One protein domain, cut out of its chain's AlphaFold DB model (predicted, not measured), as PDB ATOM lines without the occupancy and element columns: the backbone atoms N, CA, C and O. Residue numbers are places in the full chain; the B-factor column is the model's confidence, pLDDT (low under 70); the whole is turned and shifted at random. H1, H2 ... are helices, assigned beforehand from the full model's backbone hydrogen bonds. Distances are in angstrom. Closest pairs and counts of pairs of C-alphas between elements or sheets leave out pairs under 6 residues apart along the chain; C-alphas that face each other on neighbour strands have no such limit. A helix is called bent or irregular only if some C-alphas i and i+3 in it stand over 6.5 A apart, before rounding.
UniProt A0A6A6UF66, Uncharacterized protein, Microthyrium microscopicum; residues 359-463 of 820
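AT A GLANCE: This is residues 359 to 463 of the 820 residues of an uncharacterized protein of Microthyrium microscopicum (UniProt A0A6A6UF66). Seven short helices pack mostly crosswise into a compact body, with H4 and H5 in its middle, H1, H2 and H3 on one side of them and H6 and H7 on the other. H5, the longest helix, is crossed near its first residues by H2, about perpendicular to it, and has H7 packed on it at a steep tilt, while its last residues meet H4 and H6. The printed part has 105 residues, with seven named helices, H1 to H7 in order, and no named strand; the class is all helix. It is compact, with a radius of gyration of the C-alphas of 12.8 A, and spans 39 by 30 by 22 A.

HOW THE PARTS SIT: H1, residues 359 to 365, and H2, residues 371 to 379, only just touch, with 3 pairs of C-alphas within 8 A; the closest are Ser 359 and Asp 374, 5.5 A apart, and the lines are about perpendicular at 75 degrees. H2 and H3, residues 381 to 392, touch only at the corner, the closest C-alphas being those of Asn 377 and Tyr 384, 5.5 A apart. H3 and H4, residues 399 to 409, form a helical hairpin, opposite ways at a shallow tilt of 28 degrees, closest at the C-alphas of Cys 390 and Cys 402, 5.3 A. The hub is H5, residues 420 to 434, which touches four helices. It touches H2 with residues 422 to 426 alone, about perpendicular at 85 degrees; the closest C-alphas are those of Cys 372 and Asp 422, 6.3 A apart. It touches H4 with residues 433 to 434 alone, at a steep tilt of 63 degrees; the C-alphas of Cys 404 and Cys 434, 6.0 A apart, are the closest. H5 and H6, residues 440 to 448, form a helical hairpin at a steep tilt of 38 degrees, closest at the C-alphas of Cys 434 and Gly 442, 5.6 A. H7, residues 450 to 461, touches H5 with residues 455 to 459 alone, opposite ways at a steep tilt of 41 degrees; the C-alphas of Arg 424 and Tyr 459, 6.9 A apart, are the closest. H3 and H7 are apart. Every O i to N i+4 pair is within hydrogen-bond range in H3, H4, H5 and H6, against 1 of 3 in H1, 1 of 5 in H2 and 7 of 8 in H7; for O i to N i+3, H1 has 3 of 4 and H2 4 of 6.

IN THESE COORDINATES: H1 begins at C-alpha 359, (16.639, 39.458, 41.760). From first to last C-alpha, H3 measures 16.7 A, H4 15.1 A, H5 21.2 A and H7 18.5 A. H5 begins at C-alpha 420, (19.047, 37.060, 23.499), and H7 ends at C-alpha 461, (15.426, 32.291, 16.892). H2 and H7 are irregular, but only just: C-alphas 374 and 377 are 7.0 A apart, and C-alphas 450 and 453 are 6.7 A apart.

THE WHOLE: The C-alphas farthest apart, Phe 395 and Ala 461, are 39.5 A apart. The printed part has no cut. The links H3 to H4 and H4 to H5 are short, the other four tight. The mean pLDDT of the printed part is 84.6; residues 393 to 397 and 437 to 443 are under 70.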
ATOM      1  N   SER A 359      15.483  40.351  41.824       92.56
ATOM      2  CA  SER A 359      16.639  39.458  41.760       92.56
ATOM      3  C   SER A 359      17.234  39.168  43.142       92.56
ATOM      4  O   SER A 359      17.598  38.024  43.419       92.56
ATOM      5  N   ALA A 360      17.274  40.144  44.053       89.56
ATOM      6  CA  ALA A 360      17.806  39.957  45.399       89.56
ATOM      7  C   ALA A 360      16.996  38.920  46.187       89.56
ATOM      8  O   ALA A 360      17.586  38.017  46.786       89.56
ATOM      9  N   TYR A 361      15.660  38.978  46.148       87.00
ATOM     10  CA  TYR A 361      14.850  37.983  46.858       87.00
ATOM     11  C   TYR A 361      14.826  36.633  46.116       87.00
ATOM     12  O   TYR A 361      15.021  35.594  46.744       87.00
ATOM     13  N   LEU A 362      14.702  36.622  44.780       91.69
ATOM     14  CA  LEU A 362      14.713  35.372  44.006       91.69
ATOM     15  C   LEU A 362      16.047  34.625  44.098       91.69
ATOM     16  O   LEU A 362      16.070  33.397  43.993       91.69
ATOM     17  N   SER A 363      17.149  35.333  44.366       91.88
ATOM     18  CA  SER A 363      18.457  34.720  44.609       91.88
ATOM     19  C   SER A 363      18.487  33.802  45.831       91.88
ATOM     20  O   SER A 363      19.300  32.874  45.874       91.88
ATOM     21  N   GLN A 364      17.573  34.018  46.783       88.25
ATOM     22  CA  GLN A 364      17.420  33.180  47.968       88.25
ATOM     23  C   GLN A 364      16.714  31.856  47.642       88.25
ATOM     24  O   GLN A 364      17.003  30.846  48.279       88.25
ATOM     25  N   ILE A 365      15.845  31.839  46.620       88.00
ATOM     26  CA  ILE A 365      15.212  30.614  46.105       88.00
ATOM     27  C   ILE A 365      16.192  29.855  45.199       88.00
ATOM     28  O   ILE A 365      16.429  28.658  45.365       88.00
ATOM     29  N   LYS A 366      16.801  30.559  44.239       91.69
ATOM     30  CA  LYS A 366      17.801  30.010  43.321       91.69
ATOM     31  C   LYS A 366      18.871  31.048  43.054       91.69
ATOM     32  O   LYS A 366      18.596  32.093  42.473       91.69
ATOM     33  N   LYS A 367      20.110  30.698  43.401       93.00
ATOM     34  CA  LYS A 367      21.283  31.557  43.206       93.00
ATOM     35  C   LYS A 367      21.344  32.124  41.781       93.00
ATOM     36  O   LYS A 367      21.126  31.395  40.812       93.00
ATOM     37  N   SER A 368      21.708  33.404  41.696       93.81
ATOM     38  CA  SER A 368      21.998  34.137  40.455       93.81
ATOM     39  C   SER A 368      20.832  34.229  39.453       93.81
ATOM     40  O   SER A 368      20.992  33.811  38.304       93.81
ATOM     41  N   PRO A 369      19.666  34.785  39.842       95.12
ATOM     42  CA  PRO A 369      18.661  35.185  38.864       95.12
ATOM     43  C   PRO A 369      19.266  36.204  37.883       95.12
ATOM     44  O   PRO A 369      20.094  37.027  38.287       95.12
ATOM     45  N   PRO A 370      18.892  36.164  36.596       95.38
ATOM     46  CA  PRO A 370      19.368  37.146  35.626       95.38
ATOM     47  C   PRO A 370      18.922  38.563  36.000       95.38
ATOM     48  O   PRO A 370      17.809  38.746  36.484       95.38
ATOM     49  N   GLY A 371      19.740  39.578  35.705       94.88
ATOM     50  CA  GLY A 371      19.426  40.974  36.053       94.88
ATOM     51  C   GLY A 371      18.118  41.493  35.439       94.88
ATOM     52  O   GLY A 371      17.433  42.308  36.042       94.88
ATOM     53  N   CYS A 372      17.695  40.958  34.289       95.38
ATOM     54  CA  CYS A 372      16.408  41.299  33.673       95.38
ATOM     55  C   CYS A 372      15.183  40.952  34.540       95.38
ATOM     56  O   CYS A 372      14.097  41.476  34.297       95.38
ATOM     57  N   VAL A 373      15.345  40.098  35.556       95.81
ATOM     58  CA  VAL A 373      14.301  39.774  36.534       95.81
ATOM     59  C   VAL A 373      13.958  40.981  37.406       95.81
ATOM     60  O   VAL A 373      12.840  41.063  37.904       95.81
ATOM     61  N   ASP A 374      14.851  41.963  37.538       95.25
ATOM     62  CA  ASP A 374      14.578  43.173  38.318       95.25
ATOM     63  C   ASP A 374      13.475  44.052  37.727       95.25
ATOM     64  O   ASP A 374      12.844  44.807  38.460       95.25
ATOM     65  N   ALA A 375      13.167  43.885  36.439       94.94
ATOM     66  CA  ALA A 375      12.012  44.509  35.804       94.94
ATOM     67  C   ALA A 375      10.683  43.786  36.111       94.94
ATOM     68  O   ALA A 375       9.628  44.217  35.661       94.94
ATOM     69  N   MET A 376      10.681  42.680  36.867       94.88
ATOM     70  CA  MET A 376       9.462  41.899  37.122       94.88
ATOM     71  C   MET A 376       8.386  42.702  37.866       94.88
ATOM     72  O   MET A 376       7.204  42.494  37.611       94.88
ATOM     73  N   ASN A 377       8.764  43.642  38.737       94.56
ATOM     74  CA  ASN A 377       7.809  44.489  39.460       94.56
ATOM     75  C   ASN A 377       7.047  45.465  38.541       94.56
ATOM     76  O   ASN A 377       5.870  45.733  38.787       94.56
ATOM     77  N   THR A 378       7.693  45.962  37.484       94.56
ATOM     78  CA  THR A 378       7.120  46.915  36.524       94.56
ATOM     79  C   THR A 378       6.494  46.222  35.322       94.56
ATOM     80  O   THR A 378       5.407  46.599  34.904       94.56
ATOM     81  N   THR A 379       7.145  45.197  34.772       93.81
ATOM     82  CA  THR A 379       6.679  44.482  33.576       93.81
ATOM     83  C   THR A 379       5.620  43.428  33.910       93.81
ATOM     84  O   THR A 379       4.754  43.150  33.087       93.81
ATOM     85  N   CYS A 380       5.664  42.829  35.107       94.81
ATOM     86  CA  CYS A 380       4.817  41.690  35.466       94.81
ATOM     87  C   CYS A 380       4.362  41.712  36.927       94.81
ATOM     88  O   CYS A 380       4.616  40.781  37.698       94.81
ATOM     89  N   THR A 381       3.643  42.767  37.308       94.75
ATOM     90  CA  THR A 381       3.221  43.013  38.694       94.75
ATOM     91  C   THR A 381       2.431  41.849  39.312       94.75
ATOM     92  O   THR A 381       2.611  41.564  40.495       94.75
ATOM     93  N   ALA A 382       1.619  41.122  38.533       94.25
ATOM     94  CA  ALA A 382       0.886  39.945  39.017       94.25
ATOM     95  C   ALA A 382       1.827  38.801  39.438       94.25
ATOM     96  O   ALA A 382       1.737  38.305  40.561       94.25
ATOM     97  N   LEU A 383       2.789  38.445  38.577       94.00
ATOM     98  CA  LEU A 383       3.800  37.434  38.892       94.00
ATOM     99  C   LEU A 383       4.685  37.882  40.061       94.00
ATOM    100  O   LEU A 383       4.990  37.078  40.934       94.00
ATOM    101  N   TYR A 384       5.060  39.163  40.108       94.12
ATOM    102  CA  TYR A 384       5.817  39.725  41.226       94.12
ATOM    103  C   TYR A 384       5.069  39.579  42.557       94.12
ATOM    104  O   TYR A 384       5.638  39.065  43.516       94.12
ATOM    105  N   THR A 385       3.789  39.953  42.597       93.06
ATOM    106  CA  THR A 385       2.948  39.874  43.803       93.06
ATOM    107  C   THR A 385       2.756  38.428  44.256       93.06
ATOM    108  O   THR A 385       2.934  38.121  45.433       93.06
ATOM    109  N   ALA A 386       2.459  37.515  43.325       91.81
ATOM    110  CA  ALA A 386       2.317  36.093  43.631       91.81
ATOM    111  C   ALA A 386       3.623  35.504  44.185       91.81
ATOM    112  O   ALA A 386       3.624  34.732  45.138       91.81
ATOM    113  N   ALA A 387       4.755  35.923  43.630       91.38
ATOM    114  CA  ALA A 387       6.051  35.446  44.063       91.38
ATOM    115  C   ALA A 387       6.496  36.027  45.420       91.38
ATOM    116  O   ALA A 387       7.172  35.341  46.186       91.38
ATOM    117  N   GLN A 388       6.059  37.245  45.763       90.69
ATOM    118  CA  GLN A 388       6.175  37.776  47.123       90.69
ATOM    119  C   GLN A 388       5.310  36.987  48.118       90.69
ATOM    120  O   GLN A 388       5.780  36.686  49.214       90.69
ATOM    121  N   ALA A 389       4.085  36.602  47.739       89.31
ATOM    122  CA  ALA A 389       3.212  35.785  48.588       89.31
ATOM    123  C   ALA A 389       3.835  34.409  48.889       89.31
ATOM    124  O   ALA A 389       3.886  33.985  50.045       89.31
ATOM    125  N   CYS A 390       4.442  33.786  47.875       87.88
ATOM    126  CA  CYS A 390       5.199  32.539  48.015       87.88
ATOM    127  C   CYS A 390       6.382  32.614  48.981       87.88
ATOM    128  O   CYS A 390       6.871  31.587  49.444       87.88
ATOM    129  N   TRP A 391       6.875  33.819  49.258       81.81
ATOM    130  CA  TRP A 391       7.938  34.035  50.228       81.81
ATOM    131  C   TRP A 391       7.402  34.174  51.656       81.81
ATOM    132  O   TRP A 391       8.039  33.719  52.605       81.81
ATOM    133  N   SER A 392       6.235  34.807  51.818       75.56
ATOM    134  CA  SER A 392       5.598  34.970  53.129       75.56
ATOM    135  C   SER A 392       5.025  33.668  53.685       75.56
ATOM    136  O   SER A 392       4.954  33.496  54.902       75.56
ATOM    137  N   GLU A 393       4.652  32.735  52.812       64.75
ATOM    138  CA  GLU A 393       4.150  31.424  53.201       64.75
ATOM    139  C   GLU A 393       5.331  30.472  53.435       64.75
ATOM    140  O   GLU A 393       5.816  29.799  52.535       64.75
ATOM    141  N   ALA A 394       5.813  30.398  54.679       57.88
ATOM    142  CA  ALA A 394       6.866  29.462  55.097       57.88
ATOM    143  C   ALA A 394       6.432  27.973  55.076       57.88
ATOM    144  O   ALA A 394       7.086  27.128  55.692       57.88
ATOM    145  N   PHE A 395       5.320  27.645  54.415       59.56
ATOM    146  CA  PHE A 395       4.708  26.324  54.429       59.56
ATOM    147  C   PHE A 395       5.177  25.457  53.250       59.56
ATOM    148  O   PHE A 395       5.521  25.976  52.188       59.56
ATOM    149  N   PRO A 396       5.207  24.123  53.416       68.12
ATOM    150  CA  PRO A 396       5.331  23.210  52.290       68.12
ATOM    151  C   PRO A 396       4.142  23.405  51.330       68.12
ATOM    152  O   PRO A 396       3.011  23.557  51.795       68.12
ATOM    153  N   PRO A 397       4.363  23.372  50.007       64.19
ATOM    154  CA  PRO A 397       5.604  23.037  49.313       64.19
ATOM    155  C   PRO A 397       6.479  24.301  49.185       64.19
ATOM    156  O   PRO A 397       5.968  25.361  48.851       64.19
ATOM    157  N   GLY A 398       7.769  24.231  49.533       83.50
ATOM    158  CA  GLY A 398       8.607  25.412  49.818       83.50
ATOM    159  C   GLY A 398       8.633  26.507  48.729       83.50
ATOM    160  O   GLY A 398       8.137  26.319  47.623       83.50
ATOM    161  N   PRO A 399       9.294  27.657  48.967       86.62
ATOM    162  CA  PRO A 399       9.160  28.864  48.135       86.62
ATOM    163  C   PRO A 399       9.430  28.656  46.631       86.62
ATOM    164  O   PRO A 399       8.875  29.369  45.797       86.62
ATOM    165  N   ALA A 400      10.242  27.659  46.263       87.56
ATOM    166  CA  ALA A 400      10.442  27.257  44.872       87.56
ATOM    167  C   ALA A 400       9.177  26.665  44.221       87.56
ATOM    168  O   ALA A 400       8.848  27.041  43.101       87.56
ATOM    169  N   ASP A 401       8.460  25.774  44.909       86.56
ATOM    170  CA  ASP A 401       7.235  25.142  44.403       86.56
ATOM    171  C   ASP A 401       6.097  26.133  44.266       86.56
ATOM    172  O   ASP A 401       5.411  26.160  43.238       86.56
ATOM    173  N   CYS A 402       5.930  26.981  45.280       89.31
ATOM    174  CA  CYS A 402       4.959  28.054  45.205       89.31
ATOM    175  C   CYS A 402       5.283  28.981  44.026       89.31
ATOM    176  O   CYS A 402       4.399  29.265  43.221       89.31
ATOM    177  N   TYR A 403       6.550  29.378  43.830       90.75
ATOM    178  CA  TYR A 403       6.922  30.227  42.693       90.75
ATOM    179  C   TYR A 403       6.689  29.549  41.334       90.75
ATOM    180  O   TYR A 403       6.160  30.176  40.417       90.75
ATOM    181  N   CYS A 404       7.024  28.263  41.194       90.88
ATOM    182  CA  CYS A 404       6.744  27.506  39.971       90.88
ATOM    183  C   CYS A 404       5.230  27.392  39.710       90.88
ATOM    184  O   CYS A 404       4.797  27.510  38.565       90.88
ATOM    185  N   SER A 405       4.412  27.249  40.754       88.88
ATOM    186  CA  SER A 405       2.946  27.265  40.644       88.88
ATOM    187  C   SER A 405       2.418  28.655  40.267       88.88
ATOM    188  O   SER A 405       1.562  28.784  39.392       88.88
ATOM    189  N   ALA A 406       2.988  29.714  40.846       91.19
ATOM    190  CA  ALA A 406       2.668  31.098  40.514       91.19
ATOM    191  C   ALA A 406       3.005  31.436  39.055       91.19
ATOM    192  O   ALA A 406       2.232  32.143  38.413       91.19
ATOM    193  N   LEU A 407       4.105  30.904  38.512       90.69
ATOM    194  CA  LEU A 407       4.470  31.026  37.095       90.69
ATOM    195  C   LEU A 407       3.475  30.337  36.153       90.69
ATOM    196  O   LEU A 407       3.284  30.801  35.031       90.69
ATOM    197  N   LEU A 408       2.854  29.236  36.585       88.31
ATOM    198  CA  LEU A 408       1.796  28.573  35.815       88.31
ATOM    199  C   LEU A 408       0.497  29.382  35.832       88.31
ATOM    200  O   LEU A 408      -0.182  29.463  34.812       88.31
ATOM    201  N   ALA A 409       0.168  29.986  36.975       90.06
ATOM    202  CA  ALA A 409      -1.043  30.785  37.140       90.06
ATOM    203  C   ALA A 409      -0.939  32.184  36.506       90.06
ATOM    204  O   ALA A 409      -1.940  32.720  36.034       90.06
ATOM    205  N   ASN A 410       0.257  32.782  36.483       90.94
ATOM    206  CA  ASN A 410       0.479  34.163  36.055       90.94
ATOM    207  C   ASN A 410       1.428  34.216  34.849       90.94
ATOM    208  O   ASN A 410       2.649  34.155  35.002       90.94
ATOM    209  N   SER A 411       0.875  34.382  33.644       79.69
ATOM    210  CA  SER A 411       1.675  34.634  32.439       79.69
ATOM    211  C   SER A 411       2.294  36.039  32.460       79.69
ATOM    212  O   SER A 411       1.637  37.015  32.812       79.69
ATOM    213  N   CYS A 412       3.548  36.138  32.041       88.31
ATOM    214  CA  CYS A 412       4.429  37.295  32.008       88.31
ATOM    215  C   CYS A 412       5.368  37.263  30.767       88.31
ATOM    216  O   CYS A 412       6.584  37.055  30.862       88.31
ATOM    217  N   SER A 413       4.822  37.458  29.558       84.44
ATOM    218  CA  SER A 413       5.562  37.066  28.341       84.44
ATOM    219  C   SER A 413       6.676  38.032  27.966       84.44
ATOM    220  O   SER A 413       7.551  37.681  27.182       84.44
ATOM    221  N   GLU A 414       6.648  39.236  28.528       88.25
ATOM    222  CA  GLU A 414       7.567  40.326  28.206       88.25
ATOM    223  C   GLU A 414       8.843  40.302  29.061       88.25
ATOM    224  O   GLU A 414       9.868  40.859  28.658       88.25
ATOM    225  N   LEU A 415       8.838  39.604  30.203       92.12
ATOM    226  CA  LEU A 415       9.981  39.595  31.115       92.12
ATOM    227  C   LEU A 415      11.204  38.947  30.466       92.12
ATOM    228  O   LEU A 415      11.119  37.853  29.901       92.12
ATOM    229  N   CYS A 416      12.352  39.616  30.576       91.81
ATOM    230  CA  CYS A 416      13.623  39.153  30.019       91.81
ATOM    231  C   CYS A 416      13.611  38.925  28.498       91.81
ATOM    232  O   CYS A 416      14.373  38.101  28.003       91.81
ATOM    233  N   THR A 417      12.755  39.620  27.738       87.56
ATOM    234  CA  THR A 417      12.689  39.465  26.271       87.56
ATOM    235  C   THR A 417      13.599  40.411  25.488       87.56
ATOM    236  O   THR A 417      13.831  40.165  24.300       87.56
ATOM    237  N   SER A 418      14.135  41.442  26.150       86.38
ATOM    238  CA  SER A 418      14.858  42.571  25.546       86.38
ATOM    239  C   SER A 418      16.099  42.156  24.757       86.38
ATOM    240  O   SER A 418      16.369  42.718  23.698       86.38
ATOM    241  N   ASN A 419      16.848  41.158  25.233       88.81
ATOM    242  CA  ASN A 419      18.003  40.630  24.519       88.81
ATOM    243  C   ASN A 419      18.097  39.094  24.602       88.81
ATOM    244  O   ASN A 419      17.550  38.442  25.492       88.81
ATOM    245  N   ARG A 420      18.820  38.511  23.638       84.56
ATOM    246  CA  ARG A 420      19.047  37.060  23.499       84.56
ATOM    247  C   ARG A 420      19.716  36.433  24.731       84.56
ATOM    248  O   ARG A 420      19.432  35.283  25.070       84.56
ATOM    249  N   GLY A 421      20.622  37.164  25.382       86.88
ATOM    250  CA  GLY A 421      21.341  36.693  26.568       86.88
ATOM    251  C   GLY A 421      20.404  36.507  27.759       86.88
ATOM    252  O   GLY A 421      20.383  35.435  28.359       86.88
ATOM    253  N   ASP A 422      19.572  37.509  28.018       90.12
ATOM    254  CA  ASP A 422      18.594  37.558  29.099       90.12
ATOM    255  C   ASP A 422      17.505  36.507  28.917       90.12
ATOM    256  O   ASP A 422      17.203  35.782  29.864       90.12
ATOM    257  N   ARG A 423      16.989  36.331  27.691       88.12
ATOM    258  CA  ARG A 423      16.029  35.258  27.381       88.12
ATOM    259  C   ARG A 423      16.579  33.891  27.756       88.12
ATOM    260  O   ARG A 423      15.914  33.119  28.448       88.12
ATOM    261  N   ARG A 424      17.809  33.591  27.323       84.06
ATOM    262  CA  ARG A 424      18.480  32.321  27.623       84.06
ATOM    263  C   ARG A 424      18.765  32.174  29.112       84.06
ATOM    264  O   ARG A 424      18.535  31.099  29.660       84.06
ATOM    265  N   ALA A 425      19.301  33.214  29.746       88.81
ATOM    266  CA  ALA A 425      19.650  33.193  31.158       88.81
ATOM    267  C   ALA A 425      18.400  32.959  32.016       88.81
ATOM    268  O   ALA A 425      18.416  32.090  32.882       88.81
ATOM    269  N   TYR A 426      17.304  33.656  31.713       91.25
ATOM    270  CA  TYR A 426      16.019  33.504  32.390       91.25
ATOM    271  C   TYR A 426      15.421  32.124  32.179       91.25
ATOM    272  O   TYR A 426      15.093  31.455  33.153       91.25
ATOM    273  N   TYR A 427      15.368  31.647  30.935       87.38
ATOM    274  CA  TYR A 427      14.860  30.312  30.640       87.38
ATOM    275  C   TYR A 427      15.640  29.220  31.384       87.38
ATOM    276  O   TYR A 427      15.053  28.388  32.070       87.38
ATOM    277  N   ASN A 428      16.974  29.254  31.321       86.00
ATOM    278  CA  ASN A 428      17.820  28.290  32.023       86.00
ATOM    279  C   ASN A 428      17.681  28.387  33.547       86.00
ATOM    280  O   ASN A 428      17.734  27.361  34.226       86.00
ATOM    281  N   TRP A 429      17.517  29.599  34.083       91.69
ATOM    282  CA  TRP A 429      17.317  29.823  35.510       91.69
ATOM    283  C   TRP A 429      15.972  29.252  35.977       91.69
ATOM    284  O   TRP A 429      15.968  28.459  36.915       91.69
ATOM    285  N   ILE A 430      14.873  29.541  35.270       90.88
ATOM    286  CA  ILE A 430      13.534  28.989  35.545       90.88
ATOM    287  C   ILE A 430      13.534  27.467  35.438       90.88
ATOM    288  O   ILE A 430      13.111  26.782  36.366       90.88
ATOM    289  N   MET A 431      14.073  26.917  34.349       86.62
ATOM    290  CA  MET A 431      14.155  25.467  34.181       86.62
ATOM    291  C   MET A 431      15.026  24.838  35.271       86.62
ATOM    292  O   MET A 431      14.682  23.791  35.801       86.62
ATOM    293  N   GLY A 432      16.124  25.480  35.674       88.06
ATOM    294  CA  GLY A 432      16.971  25.026  36.780       88.06
ATOM    295  C   GLY A 432      16.353  25.193  38.175       88.06
ATOM    296  O   GLY A 432      16.814  24.534  39.108       88.06
ATOM    297  N   LEU A 433      15.371  26.081  38.329       90.06
ATOM    298  CA  LEU A 433      14.614  26.317  39.559       90.06
ATOM    299  C   LEU A 433      13.472  25.301  39.698       90.06
ATOM    300  O   LEU A 433      13.348  24.667  40.738       90.06
ATOM    301  N   CYS A 434      12.705  25.080  38.628       89.62
ATOM    302  CA  CYS A 434      11.551  24.178  38.635       89.62
ATOM    303  C   CYS A 434      11.894  22.710  38.303       89.62
ATOM    304  O   CYS A 434      11.039  21.841  38.444       89.62
ATOM    305  N   SER A 435      13.126  22.390  37.874       81.19
ATOM    306  CA  SER A 435      13.555  20.998  37.595       81.19
ATOM    307  C   SER A 435      14.040  20.214  38.811       81.19
ATOM    308  O   SER A 435      14.064  18.988  38.758       81.19
ATOM    309  N   THR A 436      14.447  20.884  39.894       70.50
ATOM    310  CA  THR A 436      14.887  20.212  41.131       70.50
ATOM    311  C   THR A 436      13.733  19.601  41.921       70.50
ATOM    312  O   THR A 436      13.973  18.850  42.862       70.50
ATOM    313  N   GLN A 437      12.498  19.896  41.522       64.38
ATOM    314  CA  GLN A 437      11.281  19.380  42.126       64.38
ATOM    315  C   GLN A 437      10.898  18.053  41.465       64.38
ATOM    316  O   GLN A 437      10.905  17.945  40.237       64.38
ATOM    317  N   GLN A 438      10.643  17.035  42.294       48.12
ATOM    318  CA  GLN A 438      10.426  15.627  41.934       48.12
ATOM    319  C   GLN A 438       9.724  15.448  40.575       48.12
ATOM    320  O   GLN A 438       8.650  15.996  40.342       48.12
ATOM    321  N   SER A 439      10.385  14.673  39.704       56.44
ATOM    322  CA  SER A 439      10.132  14.231  38.313       56.44
ATOM    323  C   SER A 439       8.788  14.490  37.605       56.44
ATOM    324  O   SER A 439       8.776  14.563  36.377       56.44
ATOM    325  N   THR A 440       7.672  14.617  38.313       60.72
ATOM    326  CA  THR A 440       6.354  14.956  37.769       60.72
ATOM    327  C   THR A 440       6.188  16.462  37.548       60.72
ATOM    328  O   THR A 440       5.751  16.858  36.469       60.72
ATOM    329  N   ILE A 441       6.597  17.320  38.492       62.91
ATOM    330  CA  ILE A 441       6.333  18.770  38.399       62.91
ATOM    331  C   ILE A 441       7.167  19.421  37.295       62.91
ATOM    332  O   ILE A 441       6.621  20.187  36.515       62.91
ATOM    333  N   GLY A 442       8.449  19.086  37.138       66.31
ATOM    334  CA  GLY A 442       9.285  19.708  36.100       66.31
ATOM    335  C   GLY A 442       8.793  19.450  34.664       66.31
ATOM    336  O   GLY A 442       8.838  20.344  33.817       66.31
ATOM    337  N   GLN A 443       8.280  18.244  34.383       66.62
ATOM    338  CA  GLN A 443       7.719  17.916  33.066       66.62
ATOM    339  C   GLN A 443       6.341  18.548  32.852       66.62
ATOM    340  O   GLN A 443       6.053  19.035  31.756       66.62
ATOM    341  N   VAL A 444       5.503  18.556  33.893       74.12
ATOM    342  CA  VAL A 444       4.182  19.196  33.862       74.12
ATOM    343  C   VAL A 444       4.328  20.709  33.733       74.12
ATOM    344  O   VAL A 444       3.636  21.310  32.920       74.12
ATOM    345  N   PHE A 445       5.283  21.317  34.437       81.56
ATOM    346  CA  PHE A 445       5.572  22.744  34.382       81.56
ATOM    347  C   PHE A 445       5.951  23.168  32.967       81.56
ATOM    348  O   PHE A 445       5.302  24.035  32.399       81.56
ATOM    349  N   ALA A 446       6.937  22.513  32.348       77.31
ATOM    350  CA  ALA A 446       7.331  22.849  30.982       77.31
ATOM    351  C   ALA A 446       6.164  22.700  29.988       77.31
ATOM    352  O   ALA A 446       6.064  23.459  29.028       77.31
ATOM    353  N   ARG A 447       5.263  21.736  30.206       77.31
ATOM    354  CA  ARG A 447       4.102  21.527  29.333       77.31
ATOM    355  C   ARG A 447       2.987  22.555  29.564       77.31
ATOM    356  O   ARG A 447       2.374  22.986  28.595       77.31
ATOM    357  N   ASN A 448       2.734  22.927  30.815       79.56
ATOM    358  CA  ASN A 448       1.601  23.766  31.213       79.56
ATOM    359  C   ASN A 448       1.956  25.248  31.322       79.56
ATOM    360  O   ASN A 448       1.058  26.083  31.388       79.56
ATOM    361  N   TRP A 449       3.244  25.593  31.341       79.94
ATOM    362  CA  TRP A 449       3.678  26.978  31.319       79.94
ATOM    363  C   TRP A 449       3.321  27.562  29.956       79.94
ATOM    364  O   TRP A 449       3.987  27.312  28.955       79.94
ATOM    365  N   THR A 450       2.233  28.330  29.915       73.88
ATOM    366  CA  THR A 450       1.640  28.937  28.710       73.88
ATOM    367  C   THR A 450       2.639  29.768  27.914       73.88
ATOM    368  O   THR A 450       2.541  29.893  26.695       73.88
ATOM    369  N   GLU A 451       3.648  30.306  28.590       78.12
ATOM    370  CA  GLU A 451       4.710  31.087  27.964       78.12
ATOM    371  C   GLU A 451       5.809  30.248  27.354       78.12
ATOM    372  O   GLU A 451       6.578  30.765  26.541       78.12
ATOM    373  N   ASN A 452       5.912  28.984  27.770       78.75
ATOM    374  CA  ASN A 452       6.988  28.114  27.351       78.75
ATOM    375  C   ASN A 452       7.035  28.076  25.833       78.75
ATOM    376  O   ASN A 452       8.106  28.287  25.295       78.75
ATOM    377  N   THR A 453       5.903  27.952  25.134       75.44
ATOM    378  CA  THR A 453       5.864  27.969  23.663       75.44
ATOM    379  C   THR A 453       6.417  29.271  23.079       75.44
ATOM    380  O   THR A 453       7.349  29.224  22.284       75.44
ATOM    381  N   LYS A 454       5.947  30.446  23.529       78.56
ATOM    382  CA  LYS A 454       6.434  31.748  23.024       78.56
ATOM    383  C   LYS A 454       7.924  31.963  23.308       78.56
ATOM    384  O   LYS A 454       8.663  32.477  22.471       78.56
ATOM    385  N   ARG A 455       8.386  31.568  24.496       79.50
ATOM    386  CA  ARG A 455       9.792  31.689  24.905       79.50
ATOM    387  C   ARG A 455      10.671  30.673  24.192       79.50
ATOM    388  O   ARG A 455      11.780  31.013  23.810       79.50
ATOM    389  N   THR A 456      10.158  29.475  23.964       76.06
ATOM    390  CA  THR A 456      10.751  28.424  23.136       76.06
ATOM    391  C   THR A 456      10.896  28.921  21.700       76.06
ATOM    392  O   THR A 456      11.960  28.767  21.116       76.06
ATOM    393  N   ASP A 457       9.895  29.622  21.163       79.44
ATOM    394  CA  ASP A 457       9.945  30.266  19.849       79.44
ATOM    395  C   ASP A 457      11.003  31.355  19.743       79.44
ATOM    396  O   ASP A 457      11.794  31.356  18.795       79.44
ATOM    397  N   ALA A 458      11.072  32.236  20.739       81.12
ATOM    398  CA  ALA A 458      12.137  33.225  20.826       81.12
ATOM    399  C   ALA A 458      13.515  32.558  20.999       81.12
ATOM    400  O   ALA A 458      14.502  32.988  20.405       81.12
ATOM    401  N   TYR A 459      13.579  31.467  21.761       80.62
ATOM    402  CA  TYR A 459      14.792  30.691  21.967       80.62
ATOM    403  C   TYR A 459      15.233  29.954  20.693       80.62
ATOM    404  O   TYR A 459      16.428  29.876  20.432       80.62
ATOM    405  N   TYR A 460      14.309  29.483  19.848       82.94
ATOM    406  CA  TYR A 460      14.630  28.931  18.525       82.94
ATOM    407  C   TYR A 460      15.310  29.969  17.640       82.94
ATOM    408  O   TYR A 460      16.347  29.674  17.043       82.94
ATOM    409  N   ALA A 461      14.775  31.192  17.600       84.69
ATOM    410  CA  ALA A 461      15.426  32.291  16.892       84.69
ATOM    411  C   ALA A 461      16.838  32.550  17.450       84.69
ATOM    412  O   ALA A 461      17.755  32.917  16.714       84.69
ATOM    413  N   ASP A 462      17.045  32.273  18.741       88.50
ATOM    414  CA  ASP A 462      18.333  32.379  19.420       88.50
ATOM    415  C   ASP A 462      19.296  31.205  19.196       88.50
ATOM    416  O   ASP A 462      20.457  31.296  19.607       88.50
ATOM    417  N   LEU A 463      18.860  30.129  18.535       91.88
ATOM    418  CA  LEU A 463      19.708  29.002  18.139       91.88
ATOM    419  C   LEU A 463      20.340  29.194  16.757       91.88
ATOM    420  O   LEU A 463      21.232  28.422  16.400       91.88
TER     421      LEU A 463